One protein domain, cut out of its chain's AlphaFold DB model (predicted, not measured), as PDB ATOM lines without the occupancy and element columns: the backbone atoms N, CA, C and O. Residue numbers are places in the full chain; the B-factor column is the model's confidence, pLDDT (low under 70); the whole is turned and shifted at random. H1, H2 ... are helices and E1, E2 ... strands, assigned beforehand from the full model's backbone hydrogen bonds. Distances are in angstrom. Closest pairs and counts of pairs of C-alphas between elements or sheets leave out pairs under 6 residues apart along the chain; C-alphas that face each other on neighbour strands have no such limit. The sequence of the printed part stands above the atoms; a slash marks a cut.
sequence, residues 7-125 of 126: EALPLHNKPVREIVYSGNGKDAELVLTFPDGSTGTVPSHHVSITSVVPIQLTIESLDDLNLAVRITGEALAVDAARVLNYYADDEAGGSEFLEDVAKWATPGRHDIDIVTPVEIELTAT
ATOM      1  N   GLU A   7       2.022 -35.635 -14.788       97.69
ATOM      2  CA  GLU A   7       1.077 -35.766 -15.894       97.69
ATOM      3  C   GLU A   7      -0.044 -36.728 -15.516       97.69
ATOM      4  O   GLU A   7       0.195 -37.822 -14.999       97.69
ATOM      5  N   ALA A   8      -1.284 -36.316 -15.761       98.12
ATOM      6  CA  ALA A   8      -2.452 -37.135 -15.474       98.12
ATOM      7  C   ALA A   8      -2.621 -38.232 -16.533       98.12
ATOM      8  O   ALA A   8      -2.641 -37.955 -17.731       98.12
ATOM      9  N   LEU A   9      -2.828 -39.470 -16.087       98.00
ATOM     10  CA  LEU A   9      -3.256 -40.558 -16.956       98.00
ATOM     11  C   LEU A   9      -4.768 -40.417 -17.229       98.00
ATOM     12  O   LEU A   9      -5.543 -40.210 -16.289       98.00
ATOM     13  N   PRO A  10      -5.228 -40.560 -18.484       97.88
ATOM     14  CA  PRO A  10      -6.631 -40.391 -18.870       97.88
ATOM     15  C   PRO A  10      -7.488 -41.611 -18.479       97.88
ATOM     16  O   PRO A  10      -8.033 -42.316 -19.328       97.88
ATOM     17  N   LEU A  11      -7.583 -41.882 -17.175       97.38
ATOM     18  CA  LEU A  11      -8.206 -43.082 -16.604       97.38
ATOM     19  C   LEU A  11      -9.365 -42.788 -15.648       97.38
ATOM     20  O   LEU A  11      -9.896 -43.728 -15.071       97.38
ATOM     21  N   HIS A  12      -9.762 -41.528 -15.462       97.75
ATOM     22  CA  HIS A  12     -10.848 -41.177 -14.542       97.75
ATOM     23  C   HIS A  12     -12.121 -41.998 -14.821       97.75
ATOM     24  O   HIS A  12     -12.547 -42.128 -15.971       97.75
ATOM     25  N   ASN A  13     -12.703 -42.568 -13.763       97.00
ATOM     26  CA  ASN A  13     -13.836 -43.499 -13.772       97.00
ATOM     27  C   ASN A  13     -13.618 -44.801 -14.557       97.00
ATOM     28  O   ASN A  13     -14.573 -45.543 -14.801       97.00
ATOM     29  N   LYS A  14     -12.383 -45.130 -14.953       97.44
ATOM     30  CA  LYS A  14     -12.098 -46.391 -15.643       97.44
ATOM     31  C   LYS A  14     -12.131 -47.543 -14.633       97.44
ATOM     32  O   LYS A  14     -11.355 -47.517 -13.673       97.44
ATOM     33  N   PRO A  15     -12.983 -48.568 -14.833       97.81
ATOM     34  CA  PRO A  15     -13.035 -49.717 -13.940       97.81
ATOM     35  C   PRO A  15     -11.718 -50.488 -13.955       97.81
ATOM     36  O   PRO A  15     -11.170 -50.748 -15.026       97.81
ATOM     37  N   VAL A  16     -11.247 -50.908 -12.787       97.94
ATOM     38  CA  VAL A  16     -10.008 -51.667 -12.605       97.94
ATOM     39  C   VAL A  16     -10.360 -53.100 -12.244       97.94
ATOM     40  O   VAL A  16     -11.113 -53.354 -11.306       97.94
ATOM     41  N   ARG A  17      -9.801 -54.058 -12.985       97.94
ATOM     42  CA  ARG A  17      -9.931 -55.478 -12.653       97.94
ATOM     43  C   ARG A  17      -8.856 -55.902 -11.658       97.94
ATOM     44  O   ARG A  17      -9.140 -56.652 -10.729       97.94
ATOM     45  N   GLU A  18      -7.625 -55.470 -11.897       98.19
ATOM     46  CA  GLU A  18      -6.450 -55.910 -11.153       98.19
ATOM     47  C   GLU A  18      -5.319 -54.895 -11.313       98.19
ATOM     48  O   GLU A  18      -5.157 -54.303 -12.382       98.19
ATOM     49  N   ILE A  19      -4.534 -54.716 -10.254       98.50
ATOM     50  CA  ILE A  19      -3.258 -54.003 -10.294       98.50
ATOM     51  C   ILE A  19      -2.184 -54.970  -9.810       98.50
ATOM     52  O   ILE A  19      -2.337 -55.595  -8.759       98.50
ATOM     53  N   VAL A  20      -1.092 -55.084 -10.554       98.25
ATOM     54  CA  VAL A  20       0.075 -55.878 -10.173       98.25
ATOM     55  C   VAL A  20       1.278 -54.960 -10.089       98.25
ATOM     56  O   VAL A  20       1.551 -54.217 -11.020       98.25
ATOM     57  N   TYR A  21       2.003 -55.020  -8.980       97.50
ATOM     58  CA  TYR A  21       3.342 -54.459  -8.876       97.50
ATOM     59  C   TYR A  21       4.327 -55.610  -8.738       97.50
ATOM     60  O   TYR A  21       4.303 -56.325  -7.731       97.50
ATOM     61  N   SER A  22       5.162 -55.825  -9.749       96.56
ATOM     62  CA  SER A  22       6.086 -56.954  -9.751       96.56
ATOM     63  C   SER A  22       7.405 -56.657 -10.434       96.56
ATOM     64  O   SER A  22       7.469 -55.849 -11.350       96.56
ATOM     65  N   GLY A  23       8.447 -57.365 -10.017       94.12
ATOM     66  CA  GLY A  23       9.739 -57.390 -10.692       94.12
ATOM     67  C   GLY A  23      10.892 -57.478  -9.705       94.12
ATOM     68  O   GLY A  23      10.707 -57.841  -8.538       94.12
ATOM     69  N   ASN A  24      12.088 -57.159 -10.195       90.25
ATOM     70  CA  ASN A  24      13.329 -57.266  -9.438       90.25
ATOM     71  C   ASN A  24      13.902 -55.882  -9.149       90.25
ATOM     72  O   ASN A  24      14.442 -55.251 -10.053       90.25
ATOM     73  N   GLY A  25      13.814 -55.417  -7.901       76.75
ATOM     74  CA  GLY A  25      14.402 -54.148  -7.465       76.75
ATOM     75  C   GLY A  25      14.133 -52.980  -8.426       76.75
ATOM     76  O   GLY A  25      13.047 -52.408  -8.433       76.75
ATOM     77  N   LYS A  26      15.148 -52.637  -9.231       79.94
ATOM     78  CA  LYS A  26      15.141 -51.541 -10.215       79.94
ATOM     79  C   LYS A  26      14.461 -51.862 -11.563       79.94
ATOM     80  O   LYS A  26      14.483 -51.040 -12.467       79.94
ATOM     81  N   ASP A  27      13.933 -53.062 -11.727       87.06
ATOM     82  CA  ASP A  27      13.247 -53.513 -12.941       87.06
ATOM     83  C   ASP A  27      11.785 -53.873 -12.607       87.06
ATOM     84  O   ASP A  27      11.166 -54.703 -13.265       87.06
ATOM     85  N   ALA A  28      11.250 -53.302 -11.519       94.00
ATOM     86  CA  ALA A  28       9.857 -53.462 -11.135       94.00
ATOM     87  C   ALA A  28       8.933 -52.584 -11.986       94.00
ATOM     88  O   ALA A  28       9.253 -51.443 -12.331       94.00
ATOM     89  N   GLU A  29       7.762 -53.124 -12.283       96.44
ATOM     90  CA  GLU A  29       6.725 -52.483 -13.073       96.44
ATOM     91  C   GLU A  29       5.382 -52.551 -12.353       96.44
ATOM     92  O   GLU A  29       5.071 -53.500 -11.627       96.44
ATOM     93  N   LEU A  30       4.587 -51.508 -12.559       97.81
ATOM     94  CA  LEU A  30       3.185 -51.466 -12.202       97.81
ATOM     95  C   LEU A  30       2.354 -51.755 -13.450       97.81
ATOM     96  O   LEU A  30       2.429 -51.016 -14.428       97.81
ATOM     97  N   VAL A  31       1.524 -52.789 -13.389       98.19
ATOM     98  CA  VAL A  31       0.599 -53.183 -14.449       98.19
ATOM     99  C   VAL A  31      -0.829 -52.988 -13.959       98.19
ATOM    100  O   VAL A  31      -1.236 -53.567 -12.951       98.19
ATOM    101  N   LEU A  32      -1.618 -52.206 -14.688       98.44
ATOM    102  CA  LEU A  32      -3.062 -52.103 -14.508       98.44
ATOM    103  C   LEU A  32      -3.746 -52.970 -15.560       98.44
ATOM    104  O   LEU A  32      -3.479 -52.822 -16.751       98.44
ATOM    105  N   THR A  33      -4.668 -53.828 -15.135       98.44
ATOM    106  CA  THR A  33      -5.532 -54.601 -16.031       98.44
ATOM    107  C   THR A  33      -6.974 -54.136 -15.879       98.44
ATOM    108  O   THR A  33      -7.512 -54.060 -14.770       98.44
ATOM    109  N   PHE A  34      -7.626 -53.862 -17.007       97.94
ATOM    110  CA  PHE A  34      -9.014 -53.405 -17.064       97.94
ATOM    111  C   PHE A  34      -9.966 -54.554 -17.475       97.94
ATOM    112  O   PHE A  34      -9.520 -55.564 -18.033       97.94
ATOM    113  N   PRO A  35     -11.285 -54.466 -17.203       97.38
ATOM    114  CA  PRO A  35     -12.235 -55.538 -17.529       97.38
ATOM    115  C   PRO A  35     -12.350 -55.893 -19.018       97.38
ATOM    116  O   PRO A  35     -12.703 -57.025 -19.342       97.38
ATOM    117  N   ASP A  36     -12.039 -54.958 -19.915       96.44
ATOM    118  CA  ASP A  36     -12.014 -55.170 -21.370       96.44
ATOM    119  C   ASP A  36     -10.766 -55.943 -21.851       96.44
ATOM    120  O   ASP A  36     -10.658 -56.268 -23.033       96.44
ATOM    121  N   GLY A  37      -9.836 -56.261 -20.941       97.38
ATOM    122  CA  GLY A  37      -8.570 -56.929 -21.236       97.38
ATOM    123  C   GLY A  37      -7.445 -55.985 -21.662       97.38
ATOM    124  O   GLY A  37      -6.337 -56.460 -21.919       97.38
ATOM    125  N   SER A  38      -7.704 -54.677 -21.725       98.00
ATOM    126  CA  SER A  38      -6.671 -53.662 -21.918       98.00
ATOM    127  C   SER A  38      -5.716 -53.636 -20.726       98.00
ATOM    128  O   SER A  38      -6.121 -53.897 -19.586       98.00
ATOM    129  N   THR A  39      -4.460 -53.278 -20.983       98.25
ATOM    130  CA  THR A  39      -3.419 -53.168 -19.958       98.25
ATOM    131  C   THR A  39      -2.665 -51.853 -20.073       98.25
ATOM    132  O   THR A  39      -2.487 -51.326 -21.172       98.25
ATOM    133  N   GLY A  40      -2.220 -51.337 -18.933       97.44
ATOM    134  CA  GLY A  40      -1.305 -50.206 -18.853       97.44
ATOM    135  C   GLY A  40      -0.089 -50.554 -18.002       97.44
ATOM    136  O   GLY A  40      -0.286 -51.026 -16.881       97.44
ATOM    137  N   THR A  41       1.124 -50.320 -18.499       98.00
ATOM    138  CA  THR A  41       2.375 -50.640 -17.787       98.00
ATOM    139  C   THR A  41       3.194 -49.386 -17.513       98.00
ATOM    140  O   THR A  41       3.431 -48.576 -18.408       98.00
ATOM    141  N   VAL A  42       3.662 -49.231 -16.276       97.38
ATOM    142  CA  VAL A  42       4.614 -48.183 -15.891       97.38
ATOM    143  C   VAL A  42       5.781 -48.831 -15.146       97.38
ATOM    144  O   VAL A  42       5.595 -49.297 -14.017       97.38
ATOM    145  N   PRO A  43       6.997 -48.848 -15.717       96.00
ATOM    146  CA  PRO A  43       8.205 -49.149 -14.964       96.00
ATOM    147  C   PRO A  43       8.332 -48.149 -13.808       96.00
ATOM    148  O   PRO A  43       8.276 -46.935 -14.009       96.00
ATOM    149  N   SER A  44       8.462 -48.628 -12.572       94.75
ATOM    150  CA  SER A  44       8.465 -47.739 -11.412       94.75
ATOM    151  C   SER A  44       9.163 -48.344 -10.204       94.75
ATOM    152  O   SER A  44       9.066 -49.535  -9.929       94.75
ATOM    153  N   HIS A  45       9.845 -47.498  -9.431       89.81
ATOM    154  CA  HIS A  45      10.362 -47.848  -8.095       89.81
ATOM    155  C   HIS A  45       9.612 -47.116  -6.987       89.81
ATOM    156  O   HIS A  45       9.954 -47.245  -5.812       89.81
ATOM    157  N   HIS A  46       8.617 -46.312  -7.363       93.06
ATOM    158  CA  HIS A  46       7.833 -45.511  -6.447       93.06
ATOM    159  C   HIS A  46       6.373 -45.557  -6.884       93.06
ATOM    160  O   HIS A  46       5.939 -44.803  -7.750       93.06
ATOM    161  N   VAL A  47       5.632 -46.457  -6.243       95.94
ATOM    162  CA  VAL A  47       4.199 -46.636  -6.446       95.94
ATOM    163  C   VAL A  47       3.472 -46.190  -5.184       95.94
ATOM    164  O   VAL A  47       3.729 -46.723  -4.103       95.94
ATOM    165  N   SER A  48       2.543 -45.250  -5.327       98.00
ATOM    166  CA  SER A  48       1.565 -44.912  -4.293       98.00
ATOM    167  C   SER A  48       0.174 -45.304  -4.770       98.00
ATOM    168  O   SER A  48      -0.266 -44.875  -5.835       98.00
ATOM    169  N   ILE A  49      -0.523 -46.126  -3.988       98.25
ATOM    170  CA  ILE A  49      -1.916 -46.493  -4.248       98.25
ATOM    171  C   ILE A  49      -2.716 -46.123  -3.013       98.25
ATOM    172  O   ILE A  49      -2.484 -46.652  -1.924       98.25
ATOM    173  N   THR A  50      -3.666 -45.214  -3.186       98.25
ATOM    174  CA  THR A  50      -4.644 -44.857  -2.164       98.25
ATOM    175  C   THR A  50      -6.019 -45.317  -2.611       98.25
ATOM    176  O   THR A  50      -6.306 -45.403  -3.801       98.25
ATOM    177  N   SER A  51      -6.866 -45.680  -1.658       97.75
ATOM    178  CA  SER A  51      -8.212 -46.150  -1.961       97.75
ATOM    179  C   SER A  51      -9.173 -45.686  -0.885       97.75
ATOM    180  O   SER A  51      -8.888 -45.836   0.306       97.75
ATOM    181  N   VAL A  52     -10.323 -45.153  -1.298       96.81
ATOM    182  CA  VAL A  52     -11.441 -44.849  -0.386       96.81
ATOM    183  C   VAL A  52     -12.370 -46.049  -0.183       96.81
ATOM    184  O   VAL A  52     -13.224 -46.034   0.702       96.81
ATOM    185  N   VAL A  53     -12.177 -47.109  -0.973       95.50
ATOM    186  CA  VAL A  53     -12.878 -48.394  -0.866       95.50
ATOM    187  C   VAL A  53     -11.939 -49.505  -0.383       95.50
ATOM    188  O   VAL A  53     -10.719 -49.393  -0.540       95.50
ATOM    189  N   PRO A  54     -12.458 -50.595   0.210       97.25
ATOM    190  CA  PRO A  54     -11.629 -51.729   0.592       97.25
ATOM    191  C   PRO A  54     -10.898 -52.336  -0.608       97.25
ATOM    192  O   PRO A  54     -11.504 -52.627  -1.637       97.25
ATOM    193  N   ILE A  55      -9.602 -52.586  -0.435       97.50
ATOM    194  CA  ILE A  55      -8.781 -53.350  -1.374       97.50
ATOM    195  C   ILE A  55      -8.263 -54.610  -0.689       97.50
ATOM    196  O   ILE A  55      -7.987 -54.621   0.513       97.50
ATOM    197  N   GLN A  56      -8.098 -55.671  -1.466       98.06
ATOM    198  CA  GLN A  56      -7.347 -56.846  -1.072       98.06
ATOM    199  C   GLN A  56      -5.953 -56.760  -1.683       98.06
ATOM    200  O   GLN A  56      -5.799 -56.696  -2.899       98.06
ATOM    201  N   LEU A  57      -4.936 -56.824  -0.829       98.19
ATOM    202  CA  LEU A  57      -3.546 -56.969  -1.236       98.19
ATOM    203  C   LEU A  57      -3.111 -58.416  -1.009       98.19
ATOM    204  O   LEU A  57      -3.389 -59.010   0.030       98.19
ATOM    205  N   THR A  58      -2.429 -59.002  -1.985       98.44
ATOM    206  CA  THR A  58      -1.844 -60.342  -1.907       98.44
ATOM    207  C   THR A  58      -0.392 -60.277  -2.355       98.44
ATOM    208  O   THR A  58      -0.110 -59.840  -3.464       98.44
ATOM    209  N   ILE A  59       0.530 -60.724  -1.503       97.44
ATOM    210  CA  ILE A  59       1.930 -60.930  -1.886       97.44
ATOM    211  C   ILE A  59       2.004 -62.310  -2.541       97.44
ATOM    212  O   ILE A  59       1.804 -63.321  -1.871       97.44
ATOM    213  N   GLU A  60       2.218 -62.346  -3.852       96.06
ATOM    214  CA  GLU A  60       2.253 -63.579  -4.646       96.06
ATOM    215  C   GLU A  60       3.637 -64.228  -4.657       96.06
ATOM    216  O   GLU A  60       3.747 -65.452  -4.679       96.06
ATOM    217  N   SER A  61       4.687 -63.409  -4.624       93.88
ATOM    218  CA  SER A  61       6.077 -63.850  -4.555       93.88
ATOM    219  C   SER A  61       6.906 -62.843  -3.765       93.88
ATOM    220  O   SER A  61       6.692 -61.634  -3.874       93.88
ATOM    221  N   LEU A  62       7.840 -63.353  -2.966       94.00
ATOM    222  CA  LEU A  62       8.811 -62.563  -2.224       94.00
ATOM    223  C   LEU A  62      10.077 -63.395  -2.018       94.00
ATOM    224  O   LEU A  62      10.041 -64.416  -1.327       94.00
ATOM    225  N   ASP A  63      11.185 -62.938  -2.588       92.50
ATOM    226  CA  ASP A  63      12.526 -63.453  -2.311       92.50
ATOM    227  C   ASP A  63      13.528 -62.293  -2.133       92.50
ATOM    228  O   ASP A  63      13.130 -61.157  -1.870       92.50
ATOM    229  N   ASP A  64      14.830 -62.579  -2.165       91.12
ATOM    230  CA  ASP A  64      15.891 -61.586  -1.967       91.12
ATOM    231  C   ASP A  64      16.043 -60.593  -3.132       91.12
ATOM    232  O   ASP A  64      16.671 -59.546  -2.964       91.12
ATOM    233  N   LEU A  65      15.457 -60.897  -4.289       88.94
ATOM    234  CA  LEU A  65      15.531 -60.094  -5.504       88.94
ATOM    235  C   LEU A  65      14.157 -59.641  -6.004       88.94
ATOM    236  O   LEU A  65      14.040 -58.548  -6.553       88.94
ATOM    237  N   ASN A  66      13.125 -60.458  -5.823       91.31
ATOM    238  CA  ASN A  66      11.834 -60.324  -6.472       91.31
ATOM    239  C   ASN A  66      10.720 -60.027  -5.471       91.31
ATOM    240  O   ASN A  66      10.636 -60.606  -4.386       91.31
ATOM    241  N   LEU A  67       9.797 -59.180  -5.912       93.50
ATOM    242  CA  LEU A  67       8.517 -58.937  -5.266       93.50
ATOM    243  C   LEU A  67       7.422 -59.055  -6.325       93.50
ATOM    244  O   LEU A  67       7.586 -58.560  -7.437       93.50
ATOM    245  N   ALA A  68       6.301 -59.678  -5.976       96.25
ATOM    246  CA  ALA A  68       5.067 -59.597  -6.744       96.25
ATOM    247  C   ALA A  68       3.901 -59.351  -5.787       96.25
ATOM    248  O   ALA A  68       3.614 -60.167  -4.907       96.25
ATOM    249  N   VAL A  69       3.243 -58.209  -5.952       97.44
ATOM    250  CA  VAL A  69       2.068 -57.796  -5.192       97.44
ATOM    251  C   VAL A  69       0.905 -57.659  -6.153       97.44
ATOM    252  O   VAL A  69       0.963 -56.875  -7.094       97.44
ATOM    253  N   ARG A  70      -0.177 -58.377  -5.873       98.44
ATOM    254  CA  ARG A  70      -1.458 -58.221  -6.551       98.44
ATOM    255  C   ARG A  70      -2.427 -57.447  -5.665       98.44
ATOM    256  O   ARG A  70      -2.585 -57.772  -4.487       98.44
ATOM    257  N   ILE A  71      -3.109 -56.471  -6.247       98.44
ATOM    258  CA  ILE A  71      -4.161 -55.673  -5.620       98.44
ATOM    259  C   ILE A  71      -5.455 -55.868  -6.412       98.44
ATOM    260  O   ILE A  71      -5.499 -55.683  -7.629       98.44
ATOM    261  N   THR A  72      -6.516 -56.244  -5.705       98.00
ATOM    262  CA  THR A  72      -7.864 -56.433  -6.250       98.00
ATOM    263  C   THR A  72      -8.905 -55.812  -5.322       98.00
ATOM    264  O   THR A  72      -8.610 -55.415  -4.196       98.00
ATOM    265  N   GLY A  73     -10.145 -55.726  -5.787       95.69
ATOM    266  CA  GLY A  73     -11.280 -55.275  -4.992       95.69
ATOM    267  C   GLY A  73     -12.571 -55.439  -5.779       95.69
ATOM    268  O   GLY A  73     -12.550 -55.611  -7.000       95.69
ATOM    269  N   GLU A  74     -13.698 -55.416  -5.079       94.06
ATOM    270  CA  GLU A  74     -14.998 -55.381  -5.741       94.06
ATOM    271  C   GLU A  74     -15.250 -53.972  -6.274       94.06
ATOM    272  O   GLU A  74     -15.063 -52.999  -5.547       94.06
ATOM    273  N   ALA A  75     -15.693 -53.875  -7.532       93.62
ATOM    274  CA  ALA A  75     -16.150 -52.618  -8.123       93.62
ATOM    275  C   ALA A  75     -15.123 -51.466  -8.029       93.62
ATOM    276  O   ALA A  75     -15.496 -50.333  -7.754       93.62
ATOM    277  N   LEU A  76     -13.829 -51.737  -8.246       97.44
ATOM    278  CA  LEU A  76     -12.801 -50.690  -8.253       97.44
ATOM    279  C   LEU A  76     -12.856 -49.852  -9.535       97.44
ATOM    280  O   LEU A  76     -12.989 -50.390 -10.636       97.44
ATOM    281  N   ALA A  77     -12.654 -48.546  -9.398       98.00
ATOM    282  CA  ALA A  77     -12.399 -47.617 -10.492       98.00
ATOM    283  C   ALA A  77     -11.254 -46.661 -10.132       98.00
ATOM    284  O   ALA A  77     -10.992 -46.412  -8.954       98.00
ATOM    285  N   VAL A  78     -10.573 -46.127 -11.145       98.06
ATOM    286  CA  VAL A  78      -9.583 -45.059 -10.952       98.06
ATOM    287  C   VAL A  78     -10.309 -43.732 -10.744       98.06
ATOM    288  O   VAL A  78     -11.043 -43.290 -11.625       98.06
ATOM    289  N   ASP A  79     -10.073 -43.084  -9.608       98.38
ATOM    290  CA  ASP A  79     -10.495 -41.700  -9.374       98.38
ATOM    291  C   ASP A  79      -9.485 -40.732 -10.007       98.38
ATOM    292  O   ASP A  79      -9.826 -39.914 -10.859       98.38
ATOM    293  N   ALA A  80      -8.203 -40.917  -9.697       98.44
ATOM    294  CA  ALA A  80      -7.104 -40.176 -10.301       98.44
ATOM    295  C   ALA A  80      -5.891 -41.085 -10.501       98.44
ATOM    296  O   ALA A  80      -5.639 -41.997  -9.718       98.44
ATOM    297  N   ALA A  81      -5.118 -40.839 -11.554       98.31
ATOM    298  CA  ALA A  81      -3.831 -41.488 -11.754       98.31
ATOM    299  C   ALA A  81      -2.864 -40.514 -12.423       98.31
ATOM    300  O   ALA A  81      -3.263 -39.763 -13.315       98.31
ATOM    301  N   ARG A  82      -1.604 -40.507 -11.990       98.25
ATOM    302  CA  ARG A  82      -0.578 -39.613 -12.533       98.25
ATOM    303  C   ARG A  82       0.812 -40.229 -12.498       98.25
ATOM    304  O   ARG A  82       1.113 -41.050 -11.634       98.25
ATOM    305  N   VAL A  83       1.647 -39.796 -13.434       97.75
ATOM    306  CA  VAL A  83       3.048 -40.202 -13.595       97.75
ATOM    307  C   VAL A  83       3.944 -38.969 -13.666       97.75
ATOM    308  O   VAL A  83       3.535 -37.934 -14.188       97.75
ATOM    309  N   LEU A  84       5.153 -39.042 -13.115       96.19
ATOM    310  CA  LEU A  84       6.087 -37.913 -13.146       96.19
ATOM    311  C   LEU A  84       6.779 -37.834 -14.522       96.19
ATOM    312  O   LEU A  84       7.241 -38.848 -15.046       96.19
ATOM    313  N   ASN A  85       6.895 -36.651 -15.115       94.69
ATOM    314  CA  ASN A  85       7.521 -36.474 -16.425       94.69
ATOM    315  C   ASN A  85       8.947 -35.921 -16.293       94.69
ATOM    316  O   ASN A  85       9.166 -34.710 -16.261       94.69
ATOM    317  N   TYR A  86       9.938 -36.814 -16.243       92.56
ATOM    318  CA  TYR A  86      11.352 -36.419 -16.215       92.56
ATOM    319  C   TYR A  86      11.857 -35.811 -17.531       92.56
ATOM    320  O   TYR A  86      12.923 -35.196 -17.533       92.56
ATOM    321  N   TYR A  87      11.106 -35.952 -18.625       92.44
ATOM    322  CA  TYR A  87      11.441 -35.389 -19.929       92.44
ATOM    323  C   TYR A  87      10.768 -34.041 -20.199       92.44
ATOM    324  O   TYR A  87      10.854 -33.539 -21.310       92.44
ATOM    325  N   ALA A  88      10.131 -33.411 -19.208       90.44
ATOM    326  CA  ALA A  88       9.416 -32.151 -19.422       90.44
ATOM    327  C   ALA A  88      10.295 -31.012 -19.984       90.44
ATOM    328  O   ALA A  88       9.792 -30.152 -20.704       90.44
ATOM    329  N   ASP A  89      11.597 -31.019 -19.679       91.50
ATOM    330  CA  ASP A  89      12.565 -30.038 -20.191       91.50
ATOM    331  C   ASP A  89      13.229 -30.472 -21.523       91.50
ATOM    332  O   ASP A  89      14.015 -29.714 -22.095       91.50
ATOM    333  N   ASP A  90      12.935 -31.679 -22.025       91.62
ATOM    334  CA  ASP A  90      13.377 -32.208 -23.323       91.62
ATOM    335  C   ASP A  90      12.213 -32.137 -24.322       91.62
ATOM    336  O   ASP A  90      11.219 -32.838 -24.182       91.62
ATOM    337  N   GLU A  91      12.320 -31.297 -25.353       89.19
ATOM    338  CA  GLU A  91      11.234 -31.100 -26.323       89.19
ATOM    339  C   GLU A  91      10.822 -32.403 -27.033       89.19
ATOM    340  O   GLU A  91       9.629 -32.647 -27.234       89.19
ATOM    341  N   ALA A  92      11.791 -33.252 -27.390       90.69
ATOM    342  CA  ALA A  92      11.517 -34.509 -28.080       90.69
ATOM    343  C   ALA A  92      10.992 -35.566 -27.101       90.69
ATOM    344  O   ALA A  92       9.916 -36.120 -27.323       90.69
ATOM    345  N   GLY A  93      11.713 -35.789 -25.995       91.19
ATOM    346  CA  GLY A  93      11.331 -36.786 -24.990       91.19
ATOM    347  C   GLY A  93      10.018 -36.448 -24.280       91.19
ATOM    348  O   GLY A  93       9.202 -37.327 -24.020       91.19
ATOM    349  N   GLY A  94       9.772 -35.167 -24.004       93.19
ATOM    350  CA  GLY A  94       8.542 -34.693 -23.380       93.19
ATOM    351  C   GLY A  94       7.330 -34.867 -24.291       93.19
ATOM    352  O   GLY A  94       6.267 -35.259 -23.816       93.19
ATOM    353  N   SER A  95       7.485 -34.640 -25.600       93.56
ATOM    354  CA  SER A  95       6.408 -34.874 -26.571       93.56
ATOM    355  C   SER A  95       6.070 -36.361 -26.692       93.56
ATOM    356  O   SER A  95       4.898 -36.720 -26.621       93.56
ATOM    357  N   GLU A  96       7.083 -37.227 -26.802       94.62
ATOM    358  CA  GLU A  96       6.907 -38.687 -26.852       94.62
ATOM    359  C   GLU A  96       6.225 -39.217 -25.581       94.62
ATOM    360  O   GLU A  96       5.241 -39.950 -25.659       94.62
ATOM    361  N   PHE A  97       6.650 -38.746 -24.406       95.88
ATOM    362  CA  PHE A  97       6.027 -39.104 -23.131       95.88
ATOM    363  C   PHE A  97       4.539 -38.733 -23.077       95.88
ATOM    364  O   PHE A  97       3.705 -39.518 -22.625       95.88
ATOM    365  N   LEU A  98       4.178 -37.532 -23.542       95.75
ATOM    366  CA  LEU A  98       2.782 -37.095 -23.581       95.75
ATOM    367  C   LEU A  98       1.953 -37.904 -24.589       95.75
ATOM    368  O   LEU A  98       0.775 -38.166 -24.336       95.75
ATOM    369  N   GLU A  99       2.550 -38.327 -25.707       95.75
ATOM    370  CA  GLU A  99       1.912 -39.254 -26.643       95.75
ATOM    371  C   GLU A  99       1.654 -40.617 -25.993       95.75
ATOM    372  O   GLU A  99       0.555 -41.159 -26.142       95.75
ATOM    373  N   ASP A 100       2.611 -41.148 -25.232       96.56
ATOM    374  CA  ASP A 100       2.436 -42.397 -24.489       96.56
ATOM    375  C   ASP A 100       1.323 -42.286 -23.450       96.56
ATOM    376  O   ASP A 100       0.412 -43.115 -23.441       96.56
ATOM    377  N   VAL A 101       1.306 -41.215 -22.649       97.19
ATOM    378  CA  VAL A 101       0.220 -40.920 -21.699       97.19
ATOM    379  C   VAL A 101      -1.139 -40.852 -22.407       97.19
ATOM    380  O   VAL A 101      -2.124 -41.414 -21.923       97.19
ATOM    381  N   ALA A 102      -1.218 -40.211 -23.576       97.12
ATOM    382  CA  ALA A 102      -2.471 -40.056 -24.311       97.12
ATOM    383  C   ALA A 102      -3.045 -41.391 -24.826       97.12
ATOM    384  O   ALA A 102      -4.271 -41.551 -24.874       97.12
ATOM    385  N   LYS A 103      -2.199 -42.375 -25.170       96.75
ATOM    386  CA  LYS A 103      -2.640 -43.693 -25.675       96.75
ATOM    387  C   LYS A 103      -3.542 -44.430 -24.677       96.75
ATOM    388  O   LYS A 103      -4.493 -45.100 -25.093       96.75
ATOM    389  N   TRP A 104      -3.338 -44.216 -23.373       96.88
ATOM    390  CA  TRP A 104      -4.091 -44.853 -22.282       96.88
ATOM    391  C   TRP A 104      -5.597 -44.522 -22.274       96.88
ATOM    392  O   TRP A 104      -6.383 -45.235 -21.635       96.88
ATOM    393  N   ALA A 105      -6.014 -43.488 -23.017       95.75
ATOM    394  CA  ALA A 105      -7.418 -43.127 -23.214       95.75
ATOM    395  C   ALA A 105      -8.187 -44.156 -24.064       95.75
ATOM    396  O   ALA A 105      -9.419 -44.177 -24.058       95.75
ATOM    397  N   THR A 106      -7.478 -45.005 -24.810       96.44
ATOM    398  CA  THR A 106      -8.066 -46.001 -25.712       96.44
ATOM    399  C   THR A 106      -7.855 -47.432 -25.205       96.44
ATOM    400  O   THR A 106      -6.905 -47.688 -24.463       96.44
ATOM    401  N   PRO A 107      -8.716 -48.396 -25.579       96.50
ATOM    402  CA  PRO A 107      -8.446 -49.811 -25.334       96.50
ATOM    403  C   PRO A 107      -7.160 -50.279 -26.025       96.50
ATOM    404  O   PRO A 107      -6.862 -49.853 -27.140       96.50
ATOM    405  N   GLY A 108      -6.408 -51.172 -25.387       96.88
ATOM    406  CA  GLY A 108      -5.137 -51.667 -25.910       96.88
ATOM    407  C   GLY A 108      -4.121 -51.998 -24.823       96.88
ATOM    408  O   GLY A 108      -4.461 -52.102 -23.646       96.88
ATOM    409  N   ARG A 109      -2.874 -52.197 -25.251       97.56
ATOM    410  CA  ARG A 109      -1.710 -52.341 -24.372       97.56
ATOM    411  C   ARG A 109      -0.866 -51.092 -24.532       97.56
ATOM    412  O   ARG A 109      -0.439 -50.818 -25.653       97.56
ATOM    413  N   HIS A 110      -0.682 -50.358 -23.445       96.81
ATOM    414  CA  HIS A 110       0.004 -49.073 -23.463       96.81
ATOM    415  C   HIS A 110       1.046 -49.038 -22.365       96.81
ATOM    416  O   HIS A 110       0.729 -49.296 -21.205       96.81
ATOM    417  N   ASP A 111       2.265 -48.684 -22.730       94.69
ATOM    418  CA  ASP A 111       3.398 -48.669 -21.819       94.69
ATOM    419  C   ASP A 111       3.951 -47.239 -21.753       94.69
ATOM    420  O   ASP A 111       3.823 -46.471 -22.708       94.69
ATOM    421  N   ILE A 112       4.490 -46.862 -20.596       93.81
ATOM    422  CA  ILE A 112       5.328 -45.672 -20.445       93.81
ATOM    423  C   ILE A 112       6.780 -46.153 -20.499       93.81
ATOM    424  O   ILE A 112       7.216 -46.872 -19.602       93.81
ATOM    425  N   ASP A 113       7.548 -45.742 -21.508       88.81
ATOM    426  CA  ASP A 113       8.897 -46.279 -21.774       88.81
ATOM    427  C   ASP A 113      10.007 -45.684 -20.875       88.81
ATOM    428  O   ASP A 113      11.203 -45.735 -21.179       88.81
ATOM    429  N   ILE A 114       9.632 -45.131 -19.720       90.50
ATOM    430  CA  ILE A 114      10.546 -44.569 -18.725       90.50
ATOM    431  C   ILE A 114      10.171 -45.016 -17.313       90.50
ATOM    432  O   ILE A 114       9.007 -45.023 -16.919       90.50
ATOM    433  N   VAL A 115      11.201 -45.306 -16.514       92.19
ATOM    434  CA  VAL A 115      11.053 -45.515 -15.074       92.19
ATOM    435  C   VAL A 115      10.643 -44.213 -14.396       92.19
ATOM    436  O   VAL A 115      11.440 -43.276 -14.297       92.19
ATOM    437  N   THR A 116       9.420 -44.165 -13.875       94.31
ATOM    438  CA  THR A 116       8.881 -42.958 -13.245       94.31
ATOM    439  C   THR A 116       7.988 -43.257 -12.036       94.31
ATOM    440  O   THR A 116       7.329 -44.299 -11.999       94.31
ATOM    441  N   PRO A 117       7.967 -42.396 -10.997       95.75
ATOM    442  CA  PRO A 117       6.955 -42.461  -9.954       95.75
ATOM    443  C   PRO A 117       5.531 -42.460 -10.513       95.75
ATOM    444  O   PRO A 117       5.221 -41.737 -11.461       95.75
ATOM    445  N   VAL A 118       4.664 -43.245  -9.880       97.56
ATOM    446  CA  VAL A 118       3.250 -43.365 -10.233       97.56
ATOM    447  C   VAL A 118       2.385 -43.279  -8.983       97.56
ATOM    448  O   VAL A 118       2.677 -43.887  -7.948       97.56
ATOM    449  N   GLU A 119       1.302 -42.521  -9.087       98.56
ATOM    450  CA  GLU A 119       0.294 -42.398  -8.041       98.56
ATOM    451  C   GLU A 119      -1.080 -42.749  -8.607       98.56
ATOM    452  O   GLU A 119      -1.439 -42.294  -9.694       98.56
ATOM    453  N   ILE A 120      -1.835 -43.564  -7.869       98.50
ATOM    454  CA  ILE A 120      -3.196 -43.977  -8.214       98.50
ATOM    455  C   ILE A 120      -4.100 -43.788  -6.999       98.50
ATOM    456  O   ILE A 120      -3.794 -44.236  -5.892       98.50
ATOM    457  N   GLU A 121      -5.245 -43.166  -7.229       98.62
ATOM    458  CA  GLU A 121      -6.349 -43.036  -6.291       98.62
ATOM    459  C   GLU A 121      -7.512 -43.895  -6.795       98.62
ATOM    460  O   GLU A 121      -7.902 -43.818  -7.964       98.62
ATOM    461  N   LEU A 122      -8.039 -44.758  -5.928       98.50
ATOM    462  CA  LEU A 122      -9.098 -45.712  -6.245       98.50
ATOM    463  C   LEU A 122     -10.397 -45.367  -5.518       98.50
ATOM    464  O   LEU A 122     -10.406 -45.026  -4.332       98.50
ATOM    465  N   THR A 123     -11.504 -45.548  -6.230       98.19
ATOM    466  CA  THR A 123     -12.877 -45.350  -5.755       98.19
ATOM    467  C   THR A 123     -13.768 -46.533  -6.157       98.19
ATOM    468  O   THR A 123     -13.308 -47.483  -6.796       98.19
ATOM    469  N   ALA A 124     -15.039 -46.502  -5.755       95.62
ATOM    470  CA  ALA A 124     -16.052 -47.425  -6.260       95.62
ATOM    471  C   ALA A 124     -16.460 -47.042  -7.691       95.62
ATOM    472  O   ALA A 124     -16.547 -45.858  -8.007       95.62
ATOM    473  N   THR A 125     -16.789 -48.016  -8.541       90.75
ATOM    474  CA  THR A 125     -17.545 -47.753  -9.772       90.75
ATOM    475  C   THR A 125     -18.903 -47.147  -9.414       90.75
ATOM    476  O   THR A 125     -19.579 -47.676  -8.527       90.75
TER     477      THR A 125
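AT A GLANCE: This is residues 7 to 125 of the 126 residues of an uncharacterized protein of Nocardia arthritidis (UniProt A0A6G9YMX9). A twisted wall of six strands has a smaller three-stranded sheet over part of one face, so that the two sheets are only partly face to face: E4, E9 and E7 lie over E1, E2 and E3, and leave E5 and E6 uncovered. The one helix, H1, lies near the E8 edge of the wall, meeting it with residues 100 to 103. The printed part has 119 residues, with nine named strands and one named helix in the order E1 E2 E3 E4 E5 E6 E7 H1 E8 E9, and is mostly strand. The sheets, E5 E6 E1 E2 E3 E8 and E4 E9 E7, are both mixed. The whole is compact, with a radius of gyration of the C-alphas of 14.1 A and spans of 41 by 37 by 23 A.

IN THESE COORDINATES: In the larger sheet, E5 is residues 56 to 62, 17.2 A long, E6 is 66 to 72, 20.1 A, and E1 is 18 to 24, 19.9 A, beginning at C-alpha 18 (-6.450, -55.910, -11.153). E2 is residues 29 to 33, E3 is 39 to 43 and E8 is 109 to 111. In the smaller sheet, E4 is residues 47 to 51, E7 is 76 to 84, 23.3 A, and E9 is 118 to 124, 20.1 A, ending at C-alpha 124 (-16.052, -47.425, -6.260). H1 is residues 91 to 103, 18.7 A.

HOW THE PARTS SIT: E1, E2 and E3 form a meander, each strand the antiparallel neighbour of the one before, with N 20 and O 31 at 2.8 A and N 30 and O 42 at 2.8 A. E6 is antiparallel to E1, with N 21 and O 69 at 2.8 A. E5 and E6 are a hairpin, with N 58 and O 70 at 2.8 A. At the other edge E8 is parallel to E3, with N 41 and O 110 at 2.9 A. H1 only grazes this sheet; the closest C-alphas of H1 and E8 are those of Lys 103 and His 110, 6.4 A apart. Every O i to N i+4 pair in H1 is within hydrogen-bond range. Between the sheets, the closest C-alphas of E2 and E4 are those of Leu 30 and Val 47, 7.6 A apart, and those of E3 and E9 are Val 42 and Val 118, also 7.6 A. E9 is parallel to E4, with N 50 and O 120 at 2.9 A, and antiparallel to E7, with N 79 and O 121 at 2.8 A. E7 bends by 60 degrees at residue 79.

THE WHOLE: The C-alphas farthest apart are those of Glu 74 and Glu 91, 41.2 A. The printed part has no cut and no long link. Its mean pLDDT is 95.6, and no printed residue is under 70.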